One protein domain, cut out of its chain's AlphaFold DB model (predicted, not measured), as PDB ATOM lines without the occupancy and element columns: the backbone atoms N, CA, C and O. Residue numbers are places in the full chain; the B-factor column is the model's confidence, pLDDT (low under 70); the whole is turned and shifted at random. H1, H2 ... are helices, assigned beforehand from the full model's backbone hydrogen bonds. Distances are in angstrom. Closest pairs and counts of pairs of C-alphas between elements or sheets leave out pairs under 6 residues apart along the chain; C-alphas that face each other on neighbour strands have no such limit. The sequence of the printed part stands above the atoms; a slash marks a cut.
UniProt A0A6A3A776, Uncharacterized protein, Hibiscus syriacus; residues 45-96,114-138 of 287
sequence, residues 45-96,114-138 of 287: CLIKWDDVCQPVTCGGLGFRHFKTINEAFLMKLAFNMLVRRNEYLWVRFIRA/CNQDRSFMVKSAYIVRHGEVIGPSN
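This is residues 45 to 96 and 114 to 138 of the 287 residues of an uncharacterized protein of Hibiscus syriacus (UniProt A0A6A3A776). The long helix H2 is the spine of a flat, loosely built model: H4 crosses it on one side, packing on residues 68 to 76, and the short helix H3 sits near its last turns, steeply tilted to it. At the other end of the long axis lie the small helix H1, the looping stretch of residues 53 to 65, and the last printed residues, 131 to 138, which run from H4 toward that end. The printed part has 77 residues with four named helices, H1, H2, H3 and H4 along the chain, and no named strand; its class is all helix, with 39 residues in helices. The whole is loose, with a radius of gyration of the C-alphas of 16.5 A, and spans 53 by 32 by 12 A.

Find C-alpha 66 at (-1.803, 21.955, -42.988); from there H2, residues 66 to 83, runs 25.4 A to C-alpha 83 at (15.491, 24.865, -24.568). Next look at H4, residues 122 to 130, 11.9 A from first to last C-alpha, which ends at C-alpha 130 at (3.888, 31.365, -44.369). H3 covers residues 89 to 96 and is 10.6 A long. H1, residues 49 to 52, measures 5.0 A and begins at C-alpha 49 at (-6.963, 24.775, -50.963).

Start at Ala 72 in H2 and look across to Tyr 126 in H4: their C-alphas, 5.4 A apart, are the closest of the two helices. H2 and H4 touch, H2 with residues 68 to 76 alone, and they run opposite ways at a steep tilt of 56 degrees. Farther along H2, the C-alphas of Met 81 and Val 91 are the closest between H2 and H3, at 5.9 A. H2 and H3 are close but not clearly touching, with a steep tilt of 66 degrees, the same way. H1 touches no helix, and H3 and H4 are apart. Along the backbone of H2, H3 and H4, you will find each O of residue i within hydrogen-bond range of N of residue i+4; H1 is too short for such a pair.

The two C-alphas farthest apart are those of Ala 96 and Asn 138, 54.6 A. Residues 97 to 113 are not printed, and across this cut C-alpha 96 and C-alpha 114 are 30.5 A apart. The link from H1 to H2 is long, with 13 residues; the link from H2 to H3 is tight, with 5. The mean pLDDT of the printed part is 80.6, and confidence is low, under 70, at residues 84 to 86, residue 95 and residues 132 to 135.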
ATOM      1  N   CYS A  45     -12.797  19.178 -55.206       75.19
ATOM      2  CA  CYS A  45     -12.579  20.467 -54.565       75.19
ATOM      3  C   CYS A  45     -13.158  21.597 -55.429       75.19
ATOM      4  O   CYS A  45     -12.750  21.807 -56.573       75.19
ATOM      5  N   LEU A  46     -14.111  22.350 -54.874       81.00
ATOM      6  CA  LEU A  46     -14.716  23.484 -55.575       81.00
ATOM      7  C   LEU A  46     -13.706  24.601 -55.826       81.00
ATOM      8  O   LEU A  46     -13.676  25.163 -56.918       81.00
ATOM      9  N   ILE A  47     -12.868  24.879 -54.833       84.12
ATOM     10  CA  ILE A  47     -11.869  25.947 -54.828       84.12
ATOM     11  C   ILE A  47     -10.534  25.337 -54.398       84.12
ATOM     12  O   ILE A  47     -10.507  24.361 -53.638       84.12
ATOM     13  N   LYS A  48      -9.420  25.867 -54.919       85.75
ATOM     14  CA  LYS A  48      -8.088  25.381 -54.550       85.75
ATOM     15  C   LYS A  48      -7.862  25.623 -53.062       85.75
ATOM     16  O   LYS A  48      -8.254  26.652 -52.520       85.75
ATOM     17  N   TRP A  49      -7.202  24.677 -52.403       83.75
ATOM     18  CA  TRP A  49      -6.963  24.775 -50.963       83.75
ATOM     19  C   TRP A  49      -6.149  26.022 -50.587       83.75
ATOM     20  O   TRP A  49      -6.441  26.657 -49.580       83.75
ATOM     21  N   ASP A  50      -5.205  26.424 -51.439       84.00
ATOM     22  CA  ASP A  50      -4.388  27.619 -51.214       84.00
ATOM     23  C   ASP A  50      -5.225  28.911 -51.231       84.00
ATOM     24  O   ASP A  50      -4.958  29.819 -50.446       84.00
ATOM     25  N   ASP A  51      -6.277  28.966 -52.060       85.00
ATOM     26  CA  ASP A  51      -7.224  30.089 -52.127       85.00
ATOM     27  C   ASP A  51      -8.137  30.101 -50.888       85.00
ATOM     28  O   ASP A  51      -8.395  31.145 -50.291       85.00
ATOM     29  N   VAL A  52      -8.574  28.919 -50.434       87.25
ATOM     30  CA  VAL A  52      -9.347  28.747 -49.189       87.25
ATOM     31  C   VAL A  52      -8.543  29.194 -47.962       87.25
ATOM     32  O   VAL A  52      -9.103  29.758 -47.019       87.25
ATOM     33  N   CYS A  53      -7.234  28.951 -47.964       87.12
ATOM     34  CA  CYS A  53      -6.338  29.329 -46.881       87.12
ATOM     35  C   CYS A  53      -5.960  30.817 -46.862       87.12
ATOM     36  O   CYS A  53      -5.366  31.275 -45.882       87.12
ATOM     37  N   GLN A  54      -6.307  31.587 -47.897       86.62
ATOM     38  CA  GLN A  54      -6.052  33.026 -47.901       86.62
ATOM     39  C   GLN A  54      -6.801  33.741 -46.762       86.62
ATOM     40  O   GLN A  54      -7.819  33.248 -46.258       86.62
ATOM     41  N   PRO A  55      -6.325  34.927 -46.339       85.69
ATOM     42  CA  PRO A  55      -7.064  35.770 -45.415       85.69
ATOM     43  C   PRO A  55      -8.464  36.082 -45.942       85.69
ATOM     44  O   PRO A  55      -8.676  36.222 -47.149       85.69
ATOM     45  N   VAL A  56      -9.407  36.278 -45.020       86.38
ATOM     46  CA  VAL A  56     -10.787  36.640 -45.373       86.38
ATOM     47  C   VAL A  56     -10.834  37.927 -46.195       86.38
ATOM     48  O   VAL A  56     -11.587  38.008 -47.153       86.38
ATOM     49  N   THR A  57      -9.961  38.895 -45.911       84.38
ATOM     50  CA  THR A  57      -9.851  40.151 -46.673       84.38
ATOM     51  C   THR A  57      -9.532  39.942 -48.157       84.38
ATOM     52  O   THR A  57      -9.918  40.762 -48.988       84.38
ATOM     53  N   CYS A  58      -8.853  38.845 -48.497       85.31
ATOM     54  CA  CYS A  58      -8.442  38.488 -49.856       85.31
ATOM     55  C   CYS A  58      -9.381  37.454 -50.502       85.31
ATOM     56  O   CYS A  58      -9.101  36.971 -51.593       85.31
ATOM     57  N   GLY A  59     -10.481  37.092 -49.834       85.00
ATOM     58  CA  GLY A  59     -11.455  36.127 -50.339       85.00
ATOM     59  C   GLY A  59     -11.215  34.680 -49.940       85.00
ATOM     60  O   GLY A  59     -11.947  33.815 -50.405       85.00
ATOM     61  N   GLY A  60     -10.263  34.383 -49.058       87.69
ATOM     62  CA  GLY A  60     -10.184  33.058 -48.444       87.69
ATOM     63  C   GLY A  60     -11.108  32.915 -47.231       87.69
ATOM     64  O   GLY A  60     -11.874  33.813 -46.886       87.69
ATOM     65  N   LEU A  61     -11.033  31.771 -46.556       86.38
ATOM     66  CA  LEU A  61     -11.750  31.497 -45.305       86.38
ATOM     67  C   LEU A  61     -10.842  31.635 -44.071       86.38
ATOM     68  O   LEU A  61     -11.283  31.409 -42.946       86.38
ATOM     69  N   GLY A  62      -9.568  31.994 -44.263       85.25
ATOM     70  CA  GLY A  62      -8.593  32.130 -43.182       85.25
ATOM     71  C   GLY A  62      -8.144  30.798 -42.575       85.25
ATOM     72  O   GLY A  62      -7.601  30.779 -41.464       85.25
ATOM     73  N   PHE A  63      -8.364  29.677 -43.269       86.31
ATOM     74  CA  PHE A  63      -7.829  28.389 -42.835       86.31
ATOM     75  C   PHE A  63      -6.308  28.377 -42.923       86.31
ATOM     76  O   PHE A  63      -5.700  28.969 -43.807       86.31
ATOM     77  N   ARG A  64      -5.665  27.655 -42.009       83.94
ATOM     78  CA  ARG A  64      -4.210  27.508 -42.033       83.94
ATOM     79  C   ARG A  64      -3.804  26.365 -42.951       83.94
ATOM     80  O   ARG A  64      -4.426  25.306 -42.930       83.94
ATOM     81  N   HIS A  65      -2.711  26.548 -43.684       84.06
ATOM     82  CA  HIS A  65      -2.120  25.484 -44.484       84.06
ATOM     83  C   HIS A  65      -1.636  24.349 -43.574       84.06
ATOM     84  O   HIS A  65      -0.809  24.569 -42.684       84.06
ATOM     85  N   PHE A  66      -2.125  23.127 -43.812       82.31
ATOM     86  CA  PHE A  66      -1.803  21.955 -42.988       82.31
ATOM     87  C   PHE A  66      -0.301  21.662 -42.935       82.31
ATOM     88  O   PHE A  66       0.238  21.361 -41.871       82.31
ATOM     89  N   LYS A  67       0.396  21.809 -44.067       83.69
ATOM     90  CA  LYS A  67       1.849  21.631 -44.133       83.69
ATOM     91  C   LYS A  67       2.571  22.650 -43.247       83.69
ATOM     92  O   LYS A  67       3.356  22.268 -42.386       83.69
ATOM     93  N   THR A  68       2.245  23.929 -43.400       85.00
ATOM     94  CA  THR A  68       2.891  25.026 -42.673       85.00
ATOM     95  C   THR A  68       2.614  24.968 -41.172       85.00
ATOM     96  O   THR A  68       3.506  25.220 -40.364       85.00
ATOM     97  N   ILE A  69       1.395  24.597 -40.763       83.94
ATOM     98  CA  ILE A  69       1.091  24.426 -39.338       83.94
ATOM     99  C   ILE A  69       1.769  23.188 -38.749       83.94
ATOM    100  O   ILE A  69       2.235  23.246 -37.614       83.94
ATOM    101  N   ASN A  70       1.892  22.102 -39.515       87.00
ATOM    102  CA  ASN A  70       2.655  20.933 -39.093       87.00
ATOM    103  C   ASN A  70       4.138  21.275 -38.899       87.00
ATOM    104  O   ASN A  70       4.710  20.960 -37.860       87.00
ATOM    105  N   GLU A  71       4.743  22.006 -39.836       84.50
ATOM    106  CA  GLU A  71       6.109  22.519 -39.689       84.50
ATOM    107  C   GLU A  71       6.253  23.391 -38.432       84.50
ATOM    108  O   GLU A  71       7.199  23.211 -37.667       84.50
ATOM    109  N   ALA A  72       5.291  24.273 -38.146       87.94
ATOM    110  CA  ALA A  72       5.301  25.085 -36.928       87.94
ATOM    111  C   ALA A  72       5.188  24.240 -35.638       87.94
ATOM    112  O   ALA A  72       5.812  24.572 -34.625       87.94
ATOM    113  N   PHE A  73       4.437  23.133 -35.655       85.25
ATOM    114  CA  PHE A  73       4.393  22.181 -34.539       85.25
ATOM    115  C   PHE A  73       5.706  21.411 -34.374       85.25
ATOM    116  O   PHE A  73       6.178  21.263 -33.245       85.25
ATOM    117  N   LEU A  74       6.331  20.983 -35.471       85.75
ATOM    118  CA  LEU A  74       7.654  20.354 -35.440       85.75
ATOM    119  C   LEU A  74       8.714  21.320 -34.899       85.75
ATOM    120  O   LEU A  74       9.537  20.932 -34.075       85.75
ATOM    121  N   MET A  75       8.646  22.599 -35.274       85.88
ATOM    122  CA  MET A  75       9.511  23.641 -34.715       85.88
ATOM    123  C   MET A  75       9.289  23.822 -33.208       85.88
ATOM    124  O   MET A  75      10.263  23.985 -32.476       85.88
ATOM    125  N   LYS A  76       8.046  23.720 -32.712       85.88
ATOM    126  CA  LYS A  76       7.768  23.720 -31.264       85.88
ATOM    127  C   LYS A  76       8.407  22.522 -30.565       85.88
ATOM    128  O   LYS A  76       8.955  22.672 -29.475       85.88
ATOM    129  N   LEU A  77       8.326  21.343 -31.180       84.06
ATOM    130  CA  LEU A  77       8.923  20.122 -30.646       84.06
ATOM    131  C   LEU A  77      10.449  20.251 -30.563       84.06
ATOM    132  O   LEU A  77      11.023  19.997 -29.505       84.06
ATOM    133  N   ALA A  78      11.083  20.728 -31.637       83.88
ATOM    134  CA  ALA A  78      12.518  20.996 -31.684       83.88
ATOM    135  C   ALA A  78      12.933  22.062 -30.656       83.88
ATOM    136  O   ALA A  78      13.906  21.877 -29.927       83.88
ATOM    137  N   PHE A  79      12.164  23.145 -30.520       83.44
ATOM    138  CA  PHE A  79      12.416  24.173 -29.511       83.44
ATOM    139  C   PHE A  79      12.347  23.609 -28.085       83.44
ATOM    140  O   PHE A  79      13.208  23.901 -27.258       83.44
ATOM    141  N   ASN A  80      11.360  22.754 -27.799       82.12
ATOM    142  CA  ASN A  80      11.243  22.090 -26.503       82.12
ATOM    143  C   ASN A  80      12.425  21.148 -26.225       82.12
ATOM    144  O   ASN A  80      12.905  21.127 -25.096       82.12
ATOM    145  N   MET A  81      12.924  20.423 -27.234       75.19
ATOM    146  CA  MET A  81      14.140  19.610 -27.088       75.19
ATOM    147  C   MET A  81      15.366  20.473 -26.751       75.19
ATOM    148  O   MET A  81      16.135  20.128 -25.859       75.19
ATOM    149  N   LEU A  82      15.539  21.604 -27.444       74.31
ATOM    150  CA  LEU A  82      16.728  22.450 -27.313       74.31
ATOM    151  C   LEU A  82      16.744  23.279 -26.022       74.31
ATOM    152  O   LEU A  82      17.791  23.377 -25.382       74.31
ATOM    153  N   VAL A  83      15.601  23.866 -25.648       73.94
ATOM    154  CA  VAL A  83      15.491  24.865 -24.568       73.94
ATOM    155  C   VAL A  83      14.929  24.268 -23.279       73.94
ATOM    156  O   VAL A  83      15.416  24.569 -22.193       73.94
ATOM    157  N   ARG A  84      13.932  23.379 -23.372       67.88
ATOM    158  CA  ARG A  84      13.218  22.798 -22.217       67.88
ATOM    159  C   ARG A  84      13.695  21.379 -21.914       67.88
ATOM    160  O   ARG A  84      12.907  20.455 -21.705       67.88
ATOM    161  N   ARG A  85      15.020  21.231 -21.876       66.56
ATOM    162  CA  ARG A  85      15.754  19.957 -21.807       66.56
ATOM    163  C   ARG A  85      15.293  19.009 -20.693       66.56
ATOM    164  O   ARG A  85      15.279  17.801 -20.904       66.56
ATOM    165  N   ASN A  86      14.899  19.545 -19.536       65.81
ATOM    166  CA  ASN A  86      14.545  18.754 -18.351       65.81
ATOM    167  C   ASN A  86      13.061  18.822 -17.957       65.81
ATOM    168  O   ASN A  86      12.660  18.122 -17.032       65.81
ATOM    169  N   GLU A  87      12.238  19.616 -18.648       71.81
ATOM    170  CA  GLU A  87      10.820  19.786 -18.283       71.81
ATOM    171  C   GLU A  87       9.956  18.586 -18.692       71.81
ATOM    172  O   GLU A  87       8.951  18.294 -18.049       71.81
ATOM    173  N   TYR A  88      10.344  17.867 -19.751       76.88
ATOM    174  CA  TYR A  88       9.540  16.783 -20.312       76.88
ATOM    175  C   TYR A  88      10.272  15.441 -20.258       76.88
ATOM    176  O   TYR A  88      11.401  15.302 -20.728       76.88
ATOM    177  N   LEU A  89       9.585  14.416 -19.748       77.44
ATOM    178  CA  LEU A  89      10.122  13.057 -19.605       77.44
ATOM    179  C   LEU A  89      10.591  12.451 -20.935       77.44
ATOM    180  O   LEU A  89      11.641  11.817 -20.983       77.44
ATOM    181  N   TRP A  90       9.850  12.680 -22.021       77.25
ATOM    182  CA  TRP A  90      10.214  12.172 -23.345       77.25
ATOM    183  C   TRP A  90      11.489  12.837 -23.897       77.25
ATOM    184  O   TRP A  90      12.271  12.169 -24.567       77.25
ATOM    185  N   VAL A  91      11.753  14.111 -23.564       77.06
ATOM    186  CA  VAL A  91      13.008  14.797 -23.927       77.06
ATOM    187  C   VAL A  91      14.172  14.179 -23.156       77.06
ATOM    188  O   VAL A  91      15.181  13.824 -23.757       77.06
ATOM    189  N   ARG A  92      14.005  13.959 -21.845       72.75
ATOM    190  CA  ARG A  92      15.013  13.293 -20.999       72.75
ATOM    191  C   ARG A  92      15.349  11.892 -21.511       72.75
ATOM    192  O   ARG A  92      16.520  11.544 -21.607       72.75
ATOM    193  N   PHE A  93      14.328  11.113 -21.871       78.25
ATOM    194  CA  PHE A  93      14.494   9.766 -22.412       78.25
ATOM    195  C   PHE A  93      15.247   9.759 -23.748       78.25
ATOM    196  O   PHE A  93      16.170   8.969 -23.922       78.25
ATOM    197  N   ILE A  94      14.892  10.637 -24.693       72.12
ATOM    198  CA  ILE A  94      15.593  10.716 -25.983       72.12
ATOM    199  C   ILE A  94      17.059  11.107 -25.769       72.12
ATOM    200  O   ILE A  94      17.943  10.466 -26.325       72.12
ATOM    201  N   ARG A  95      17.345  12.093 -24.913       68.62
ATOM    202  CA  ARG A  95      18.729  12.519 -24.650       68.62
ATOM    203  C   ARG A  95      19.558  11.412 -24.001       68.62
ATOM    204  O   ARG A  95      20.653  11.143 -24.471       68.62
ATOM    205  N   ALA A  96      19.008  10.701 -23.016       71.88
ATOM    206  CA  ALA A  96      19.694   9.574 -22.379       71.88
ATOM    207  C   ALA A  96      20.052   8.439 -23.360       71.88
ATOM    208  O   ALA A  96      21.038   7.739 -23.152       71.88
ATOM    209  N   CYS A 114      11.320  35.681 -32.617       76.56
ATOM    210  CA  CYS A 114      10.164  36.466 -33.061       76.56
ATOM    211  C   CYS A 114       9.278  36.989 -31.924       76.56
ATOM    212  O   CYS A 114       8.356  37.749 -32.199       76.56
ATOM    213  N   ASN A 115       9.537  36.597 -30.675       79.19
ATOM    214  CA  ASN A 115       8.827  37.134 -29.519       79.19
ATOM    215  C   ASN A 115       9.821  37.830 -28.572       79.19
ATOM    216  O   ASN A 115      10.931  37.342 -28.364       79.19
ATOM    217  N   GLN A 116       9.411  38.949 -27.965       76.19
ATOM    218  CA  GLN A 116      10.252  39.719 -27.031       76.19
ATOM    219  C   GLN A 116      10.609  38.926 -25.762       76.19
ATOM    220  O   GLN A 116      11.716  39.042 -25.244       76.19
ATOM    221  N   ASP A 117       9.701  38.062 -25.308       81.44
ATOM    222  CA  ASP A 117       9.885  37.147 -24.173       81.44
ATOM    223  C   ASP A 117      10.735  35.909 -24.521       81.44
ATOM    224  O   ASP A 117      10.949  35.038 -23.676       81.44
ATOM    225  N   ARG A 118      11.203  35.801 -25.775       80.25
ATOM    226  CA  ARG A 118      11.924  34.650 -26.335       80.25
ATOM    227  C   ARG A 118      11.153  33.327 -26.246       80.25
ATOM    228  O   ARG A 118      11.746  32.259 -26.441       80.25
ATOM    229  N   SER A 119       9.846  33.371 -25.983       82.06
ATOM    230  CA  SER A 119       9.000  32.186 -25.902       82.06
ATOM    231  C   SER A 119       8.604  31.716 -27.295       82.06
ATOM    232  O   SER A 119       8.371  32.506 -28.210       82.06
ATOM    233  N   PHE A 120       8.519  30.401 -27.480       84.56
ATOM    234  CA  PHE A 120       8.060  29.849 -28.745       84.56
ATOM    235  C   PHE A 120       6.532  29.818 -28.798       84.56
ATOM    236  O   PHE A 120       5.883  29.120 -28.011       84.56
ATOM    237  N   MET A 121       5.954  30.482 -29.802       86.69
ATOM    238  CA  MET A 121       4.534  30.377 -30.121       86.69
ATOM    239  C   MET A 121       4.341  29.802 -31.526       86.69
ATOM    240  O   MET A 121       4.885  30.306 -32.504       86.69
ATOM    241  N   VAL A 122       3.478  28.787 -31.647       84.75
ATOM    242  CA  VAL A 122       3.136  28.174 -32.950       84.75
ATOM    243  C   VAL A 122       2.586  29.221 -33.922       84.75
ATOM    244  O   VAL A 122       2.869  29.160 -35.111       84.75
ATOM    245  N   LYS A 123       1.832  30.211 -33.420       85.38
ATOM    246  CA  LYS A 123       1.301  31.322 -34.221       85.38
ATOM    247  C   LYS A 123       2.417  32.160 -34.855       85.38
ATOM    248  O   LYS A 123       2.343  32.406 -36.052       85.38
ATOM    249  N   SER A 124       3.438  32.574 -34.095       87.00
ATOM    250  CA  SER A 124       4.532  33.379 -34.656       87.00
ATOM    251  C   SER A 124       5.405  32.558 -35.606       87.00
ATOM    252  O   SER A 124       5.725  33.036 -36.687       87.00
ATOM    253  N   ALA A 125       5.681  31.288 -35.291       86.50
ATOM    254  CA  ALA A 125       6.368  30.379 -36.213       86.50
ATOM    255  C   ALA A 125       5.595  30.142 -37.521       86.50
ATOM    256  O   ALA A 125       6.196  30.121 -38.594       86.50
ATOM    257  N   TYR A 126       4.267  30.010 -37.449       86.88
ATOM    258  CA  TYR A 126       3.417  29.881 -38.631       86.88
ATOM    259  C   TYR A 126       3.497  31.125 -39.522       86.88
ATOM    260  O   TYR A 126       3.702  30.983 -40.721       86.88
ATOM    261  N   ILE A 127       3.383  32.328 -38.946       85.44
ATOM    262  CA  ILE A 127       3.465  33.593 -39.699       85.44
ATOM    263  C   ILE A 127       4.826  33.719 -40.396       85.44
ATOM    264  O   ILE A 127       4.879  34.035 -41.578       85.44
ATOM    265  N   VAL A 128       5.918  33.383 -39.704       86.81
ATOM    266  CA  VAL A 128       7.278  33.409 -40.272       86.81
ATOM    267  C   VAL A 128       7.437  32.434 -41.439       86.81
ATOM    268  O   VAL A 128       8.088  32.760 -42.424       86.81
ATOM    269  N   ARG A 129       6.856  31.232 -41.340       84.38
ATOM    270  CA  ARG A 129       6.939  30.213 -42.396       84.38
ATOM    271  C   ARG A 129       6.047  30.509 -43.593       84.38
ATOM    272  O   ARG A 129       6.410  30.176 -44.713       84.38
ATOM    273  N   HIS A 130       4.870  31.063 -43.338       81.06
ATOM    274  CA  HIS A 130       3.888  31.365 -44.369       81.06
ATOM    275  C   HIS A 130       4.206  32.668 -45.116       81.06
ATOM    276  O   HIS A 130       3.868  32.797 -46.288       81.06
ATOM    277  N   GLY A 131       4.841  33.627 -44.437       77.50
ATOM    278  CA  GLY A 131       4.941  35.010 -44.893       77.50
ATOM    279  C   GLY A 131       3.659  35.802 -44.612       77.50
ATOM    280  O   GLY A 131       2.570  35.235 -44.457       77.50
ATOM    281  N   GLU A 132       3.785  37.130 -44.531       67.94
ATOM    282  CA  GLU A 132       2.626  38.024 -44.515       67.94
ATOM    283  C   GLU A 132       1.984  38.046 -45.903       67.94
ATOM    284  O   GLU A 132       2.612  38.420 -46.893       67.94
ATOM    285  N   VAL A 133       0.722  37.630 -45.983       65.19
ATOM    286  CA  VAL A 133      -0.055  37.743 -47.216       65.19
ATOM    287  C   VAL A 133      -0.606  39.161 -47.304       65.19
ATOM    288  O   VAL A 133      -1.582  39.493 -46.631       65.19
ATOM    289  N   ILE A 134      -0.000  39.983 -48.157       62.66
ATOM    290  CA  ILE A 134      -0.526  41.296 -48.545       62.66
ATOM    291  C   ILE A 134      -1.167  41.127 -49.927       62.66
ATOM    292  O   ILE A 134      -0.544  41.373 -50.957       62.66
ATOM    293  N   GLY A 135      -2.394  40.609 -49.957       66.56
ATOM    294  CA  GLY A 135      -3.215  40.579 -51.168       66.56
ATOM    295  C   GLY A 135      -4.088  41.835 -51.280       66.56
ATOM    296  O   GLY A 135      -4.327  42.500 -50.267       66.56
ATOM    297  N   PRO A 136      -4.598  42.174 -52.481       72.44
ATOM    298  CA  PRO A 136      -5.556  43.260 -52.638       72.44
ATOM    299  C   PRO A 136      -6.828  42.921 -51.854       72.44
ATOM    300  O   PRO A 136      -7.563  41.991 -52.191       72.44
ATOM    301  N   SER A 137      -7.073  43.658 -50.772       76.81
ATOM    302  CA  SER A 137      -8.268  43.469 -49.957       76.81
ATOM    303  C   SER A 137      -9.504  43.873 -50.752       76.81
ATOM    304  O   SER A 137      -9.614  45.032 -51.160       76.81
ATOM    305  N   ASN A 138     -10.461  42.969 -50.927       84.44
ATOM    306  CA  ASN A 138     -11.726  43.313 -51.566       84.44
ATOM    307  C   ASN A 138     -12.794  43.589 -50.495       84.44
ATOM    308  O   ASN A 138     -12.980  42.818 -49.551       84.44
TER     309      ASN A 138